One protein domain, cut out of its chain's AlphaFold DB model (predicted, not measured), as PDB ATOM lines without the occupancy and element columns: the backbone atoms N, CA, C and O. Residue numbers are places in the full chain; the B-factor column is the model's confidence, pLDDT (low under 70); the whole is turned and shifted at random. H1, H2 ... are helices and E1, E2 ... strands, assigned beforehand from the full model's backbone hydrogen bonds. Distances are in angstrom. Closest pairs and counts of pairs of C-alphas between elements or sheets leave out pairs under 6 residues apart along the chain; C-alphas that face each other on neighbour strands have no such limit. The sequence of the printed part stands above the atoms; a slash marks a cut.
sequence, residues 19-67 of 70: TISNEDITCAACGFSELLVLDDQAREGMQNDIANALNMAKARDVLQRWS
ATOM      1  N   THR A  19      95.785 111.362  98.001       81.88
ATOM      2  CA  THR A  19      94.502 110.999  97.415       81.88
ATOM      3  C   THR A  19      93.597 110.472  98.518       81.88
ATOM      4  O   THR A  19      93.965 109.532  99.222       81.88
ATOM      5  N   ILE A  20      92.413 111.062  98.665       79.00
ATOM      6  CA  ILE A  20      91.376 110.569  99.570       79.00
ATOM      7  C   ILE A  20      90.257 109.885  98.776       79.00
ATOM      8  O   ILE A  20      89.749 110.429  97.796       79.00
ATOM      9  N   SER A  21      89.870 108.699  99.231       79.81
ATOM     10  CA  SER A  21      88.696 107.945  98.796       79.81
ATOM     11  C   SER A  21      87.691 107.853  99.949       79.81
ATOM     12  O   SER A  21      87.982 108.227 101.083       79.81
ATOM     13  N   ASN A  22      86.491 107.320  99.699       73.19
ATOM     14  CA  ASN A  22      85.510 107.091 100.771       73.19
ATOM     15  C   ASN A  22      85.958 106.028 101.791       73.19
ATOM     16  O   ASN A  22      85.393 105.954 102.881       73.19
ATOM     17  N   GLU A  23      86.928 105.193 101.426       80.50
ATOM     18  CA  GLU A  23      87.340 104.024 102.203       80.50
ATOM     19  C   GLU A  23      88.716 104.210 102.848       80.50
ATOM     20  O   GLU A  23      88.936 103.808 103.994       80.50
ATOM     21  N   ASP A  24      89.627 104.875 102.145       83.50
ATOM     22  CA  ASP A  24      91.014 105.067 102.538       83.50
ATOM     23  C   ASP A  24      91.542 106.445 102.131       83.50
ATOM     24  O   ASP A  24      90.986 107.140 101.279       83.50
ATOM     25  N   ILE A  25      92.652 106.827 102.745       84.94
ATOM     26  CA  ILE A  25      93.467 107.960 102.342       84.94
ATOM     27  C   ILE A  25      94.893 107.479 102.100       84.94
ATOM     28  O   ILE A  25      95.469 106.765 102.918       84.94
ATOM     29  N   THR A  26      95.470 107.872 100.970       84.81
ATOM     30  CA  THR A  26      96.779 107.394 100.530       84.81
ATOM     31  C   THR A  26      97.658 108.556 100.074       84.81
ATOM     32  O   THR A  26      97.233 109.416  99.314       84.81
ATOM     33  N   CYS A  27      98.915 108.591 100.514       87.31
ATOM     34  CA  CYS A  27      99.909 109.575 100.108       87.31
ATOM     35  C   CYS A  27     100.759 109.018  98.967       87.31
ATOM     36  O   CYS A  27     101.493 108.047  99.154       87.31
ATOM     37  N   ALA A  28     100.730 109.664  97.804       84.25
ATOM     38  CA  ALA A  28     101.499 109.230  96.641       84.25
ATOM     39  C   ALA A  28     103.008 109.496  96.791       84.25
ATOM     40  O   ALA A  28     103.818 108.830  96.150       84.25
ATOM     41  N   ALA A  29     103.409 110.432  97.661       83.50
ATOM     42  CA  ALA A  29     104.816 110.785  97.847       83.50
ATOM     43  C   ALA A  29     105.618 109.744  98.646       83.50
ATOM     44  O   ALA A  29     106.776 109.489  98.324       83.50
ATOM     45  N   CYS A  30     105.026 109.155  99.690       85.44
ATOM     46  CA  CYS A  30     105.686 108.139 100.523       85.44
ATOM     47  C   CYS A  30     105.027 106.754 100.453       85.44
ATOM     48  O   CYS A  30     105.585 105.797 100.984       85.44
ATOM     49  N   GLY A  31     103.860 106.636  99.815       84.12
ATOM     50  CA  GLY A  31     103.087 105.396  99.748       84.12
ATOM     51  C   GLY A  31     102.330 105.058 101.036       84.12
ATOM     52  O   GLY A  31     101.829 103.944 101.160       84.12
ATOM     53  N   PHE A  32     102.260 105.974 102.006       85.81
ATOM     54  CA  PHE A  32     101.521 105.747 103.247       85.81
ATOM     55  C   PHE A  32     100.015 105.723 102.974       85.81
ATOM     56  O   PHE A  32      99.495 106.662 102.381       85.81
ATOM     57  N   SER A  33      99.325 104.671 103.411       85.00
ATOM     58  CA  SER A  33      97.881 104.491 103.232       85.00
ATOM     59  C   SER A  33      97.225 104.170 104.570       85.00
ATOM     60  O   SER A  33      97.755 103.378 105.352       85.00
ATOM     61  N   GLU A  34      96.083 104.795 104.843       84.62
ATOM     62  CA  GLU A  34      95.335 104.644 106.084       84.62
ATOM     63  C   GLU A  34      93.834 104.501 105.799       84.62
ATOM     64  O   GLU A  34      93.238 105.280 105.060       84.62
ATOM     65  N   LEU A  35      93.204 103.486 106.392       84.25
ATOM     66  CA  LEU A  35      91.778 103.204 106.215       84.25
ATOM     67  C   LEU A  35      90.920 104.153 107.061       84.25
ATOM     68  O   LEU A  35      91.073 104.199 108.287       84.25
ATOM     69  N   LEU A  36      89.957 104.825 106.432       77.00
ATOM     70  CA  LEU A  36      88.986 105.708 107.088       77.00
ATOM     71  C   LEU A  36      87.868 104.912 107.773       77.00
ATOM     72  O   LEU A  36      87.396 105.294 108.845       77.00
ATOM     73  N   VAL A  37      87.480 103.779 107.186       72.31
ATOM     74  CA  VAL A  37      86.435 102.884 107.706       72.31
ATOM     75  C   VAL A  37      87.049 101.735 108.513       72.31
ATOM     76  O   VAL A  37      88.222 101.377 108.352       72.31
ATOM     77  N   LEU A  38      86.287 101.182 109.454       68.62
ATOM     78  CA  LEU A  38      86.577  99.875 110.039       68.62
ATOM     79  C   LEU A  38      86.142  98.780 109.064       68.62
ATOM     80  O   LEU A  38      85.095  98.893 108.433       68.62
ATOM     81  N   ASP A  39      86.958  97.730 108.986       65.38
ATOM     82  CA  ASP A  39      86.732  96.535 108.174       65.38
ATOM     83  C   ASP A  39      85.299  96.002 108.366       65.38
ATOM     84  O   ASP A  39      84.822  95.915 109.504       65.38
ATOM     85  N   ASP A  40      84.601  95.636 107.285       60.47
ATOM     86  CA  ASP A  40      83.212  95.147 107.350       60.47
ATOM     87  C   ASP A  40      83.063  93.920 108.273       60.47
ATOM     88  O   ASP A  40      82.030  93.746 108.920       60.47
ATOM     89  N   GLN A  41      84.138  93.151 108.465       57.97
ATOM     90  CA  GLN A  41      84.219  92.059 109.441       57.97
ATOM     91  C   GLN A  41      83.967  92.524 110.891       57.97
ATOM     92  O   GLN A  41      83.369  91.800 111.689       57.97
ATOM     93  N   ALA A  42      84.388  93.741 111.252       57.34
ATOM     94  CA  ALA A  42      84.122  94.325 112.567       57.34
ATOM     95  C   ALA A  42      82.673  94.827 112.702       57.34
ATOM     96  O   ALA A  42      82.170  94.941 113.822       57.34
ATOM     97  N   ARG A  43      81.986  95.103 111.582       57.09
ATOM     98  CA  ARG A  43      80.582  95.547 111.562       57.09
ATOM     99  C   ARG A  43      79.608  94.401 111.807       57.09
ATOM    100  O   ARG A  43      78.606  94.617 112.477       57.09
ATOM    101  N   GLU A  44      79.907  93.188 111.338       59.62
ATOM    102  CA  GLU A  44      79.020  92.024 111.520       59.62
ATOM    103  C   GLU A  44      78.833  91.622 112.997       59.62
ATOM    104  O   GLU A  44      77.790  91.084 113.364       59.62
ATOM    105  N   GLY A  45      79.811  91.913 113.865       61.94
ATOM    106  CA  GLY A  45      79.754  91.586 115.296       61.94
ATOM    107  C   GLY A  45      79.260  92.712 116.214       61.94
ATOM    108  O   GLY A  45      79.024  92.469 117.399       61.94
ATOM    109  N   MET A  46      79.118  93.939 115.709       61.19
ATOM    110  CA  MET A  46      78.863  95.135 116.518       61.19
ATOM    111  C   MET A  46      77.506  95.746 116.150       61.19
ATOM    112  O   MET A  46      77.162  95.841 114.977       61.19
ATOM    113  N   GLN A  47      76.715  96.179 117.140       64.88
ATOM    114  CA  GLN A  47      75.454  96.886 116.867       64.88
ATOM    115  C   GLN A  47      75.712  98.062 115.912       64.88
ATOM    116  O   GLN A  47      76.621  98.859 116.154       64.88
ATOM    117  N   ASN A  48      74.913  98.157 114.840       68.94
ATOM    118  CA  ASN A  48      75.112  99.098 113.729       68.94
ATOM    119  C   ASN A  48      75.381 100.544 114.188       68.94
ATOM    120  O   ASN A  48      76.217 101.219 113.596       68.94
ATOM    121  N   ASP A  49      74.738 101.006 115.262       72.69
ATOM    122  CA  ASP A  49      74.928 102.362 115.794       72.69
ATOM    123  C   ASP A  49      76.325 102.586 116.397       72.69
ATOM    124  O   ASP A  49      76.938 103.636 116.196       72.69
ATOM    125  N   ILE A  50      76.864 101.579 117.093       73.69
ATOM    126  CA  ILE A  50      78.198 101.627 117.710       73.69
ATOM    127  C   ILE A  50      79.271 101.569 116.620       73.69
ATOM    128  O   ILE A  50      80.213 102.362 116.642       73.69
ATOM    129  N   ALA A  51      79.093 100.688 115.630       71.94
ATOM    130  CA  ALA A  51      79.987 100.595 114.478       71.94
ATOM    131  C   ALA A  51      80.034 101.914 113.691       71.94
ATOM    132  O   ALA A  51      81.107 102.373 113.302       71.94
ATOM    133  N   ASN A  52      78.882 102.563 113.502       75.56
ATOM    134  CA  ASN A  52      78.803 103.823 112.773       75.56
ATOM    135  C   ASN A  52      79.467 104.977 113.546       75.56
ATOM    136  O   ASN A  52      80.231 105.748 112.969       75.56
ATOM    137  N   ALA A  53      79.257 105.057 114.865       77.38
ATOM    138  CA  ALA A  53      79.926 106.046 115.713       77.38
ATOM    139  C   ALA A  53      81.456 105.866 115.728       77.38
ATOM    140  O   ALA A  53      82.194 106.849 115.653       77.38
ATOM    141  N   LEU A  54      81.937 104.620 115.772       78.31
ATOM    142  CA  LEU A  54      83.362 104.291 115.683       78.31
ATOM    143  C   LEU A  54      83.955 104.646 114.316       78.31
ATOM    144  O   LEU A  54      85.041 105.218 114.268       78.31
ATOM    145  N   ASN A  55      83.237 104.374 113.223       78.81
ATOM    146  CA  ASN A  55      83.646 104.780 111.876       78.81
ATOM    147  C   ASN A  55      83.775 106.300 111.767       78.81
ATOM    148  O   ASN A  55      84.790 106.798 111.291       78.81
ATOM    149  N   MET A  56      82.789 107.049 112.269       77.56
ATOM    150  CA  MET A  56      82.846 108.513 112.274       77.56
ATOM    151  C   MET A  56      83.997 109.042 113.136       77.56
ATOM    152  O   MET A  56      84.681 109.981 112.732       77.56
ATOM    153  N   ALA A  57      84.236 108.444 114.307       82.06
ATOM    154  CA  ALA A  57      85.345 108.822 115.178       82.06
ATOM    155  C   ALA A  57      86.706 108.543 114.524       82.06
ATOM    156  O   ALA A  57      87.579 109.407 114.554       82.06
ATOM    157  N   LYS A  58      86.868 107.375 113.890       81.62
ATOM    158  CA  LYS A  58      88.094 106.981 113.189       81.62
ATOM    159  C   LYS A  58      88.348 107.859 111.969       81.62
ATOM    160  O   LYS A  58      89.432 108.416 111.854       81.62
ATOM    161  N   ALA A  59      87.344 108.045 111.113       77.31
ATOM    162  CA  ALA A  59      87.448 108.932 109.962       77.31
ATOM    163  C   ALA A  59      87.839 110.347 110.404       77.31
ATOM    164  O   ALA A  59      88.742 110.944 109.830       77.31
ATOM    165  N   ARG A  60      87.239 110.868 111.482       80.75
ATOM    166  CA  ARG A  60      87.610 112.177 112.030       80.75
ATOM    167  C   ARG A  60      89.051 112.219 112.540       80.75
ATOM    168  O   ARG A  60      89.729 113.204 112.271       80.75
ATOM    169  N   ASP A  61      89.511 111.194 113.253       83.94
ATOM    170  CA  ASP A  61      90.890 111.122 113.760       83.94
ATOM    171  C   ASP A  61      91.905 111.108 112.609       83.94
ATOM    172  O   ASP A  61      92.846 111.900 112.603       83.94
ATOM    173  N   VAL A  62      91.656 110.285 111.587       81.75
ATOM    174  CA  VAL A  62      92.476 110.214 110.371       81.75
ATOM    175  C   VAL A  62      92.486 111.569 109.658       81.75
ATOM    176  O   VAL A  62      93.550 112.134 109.428       81.75
ATOM    177  N   LEU A  63      91.324 112.174 109.404       79.06
ATOM    178  CA  LEU A  63      91.244 113.500 108.780       79.06
ATOM    179  C   LEU A  63      91.952 114.588 109.615       79.06
ATOM    180  O   LEU A  63      92.574 115.495 109.065       79.06
ATOM    181  N   GLN A  64      91.911 114.513 110.949       80.75
ATOM    182  CA  GLN A  64      92.653 115.449 111.799       80.75
ATOM    183  C   GLN A  64      94.169 115.241 111.714       80.75
ATOM    184  O   GLN A  64      94.910 116.224 111.639       80.75
ATOM    185  N   ARG A  65      94.640 113.989 111.696       81.19
ATOM    186  CA  ARG A  65      96.069 113.661 111.550       81.19
ATOM    187  C   ARG A  65      96.629 114.108 110.217       81.19
ATOM    188  O   ARG A  65      97.713 114.678 110.169       81.19
ATOM    189  N   TRP A  66      95.860 113.903 109.156       78.00
ATOM    190  CA  TRP A  66      96.227 114.309 107.806       78.00
ATOM    191  C   TRP A  66      96.099 115.819 107.576       78.00
ATOM    192  O   TRP A  66      96.185 116.285 106.445       78.00
ATOM    193  N   SER A  67      95.933 116.601 108.653       71.06
ATOM    194  CA  SER A  67      95.963 118.063 108.661       71.06
ATOM    195  C   SER A  67      95.185 118.656 107.488       71.06
ATOM    196  O   SER A  67      95.694 119.508 106.761       71.06
TER     197      SER A  67
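Overview. This is residues 19 to 67 of the 70 residues of an uncharacterized protein of Ruegeria profundi (UniProt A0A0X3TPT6). A small hairpin of strands E1 and E2 lies at one end; the chain leaves it through short helix H1 and folds back as long helix H2, with residues 58 to 63 near the hairpin. Residues 44 to 50 stick out. The 49 printed residues run E1, E2, H1, H2: class mixed, sheet antiparallel, only just loose, close to compact, radius of gyration of the C-alphas 11.9 A, spans 37 by 19 by 12 A.

Arrangement. In the hairpin of E1, residues 24 to 27, and E2, residues 33 to 35, find N 25 and O 34 within hydrogen-bond range, 2.8 A. The closest C-alphas of E2 and H2, residues 48 to 65, are Glu 34 and Val 62, 7.6 A. H1, residues 40 to 44, is close to H2 but not clearly touching: closest C-alphas Arg 43 and Ala 51, 5.9 A. Every O i to N i+4 pair in H1 and H2 is within range.

Along the chain. Find C-alpha 24 at (91.014, 105.067, 102.538); E1 runs 10.3 A, E2 6.9 A, H1 6.7 A. H2 runs 25.6 A to C-alpha 65 at (96.069, 113.661, 111.550).

Size, cuts and confidence. The printed part has no cut; its links are tight. Residues 38 to 48 are under pLDDT 70.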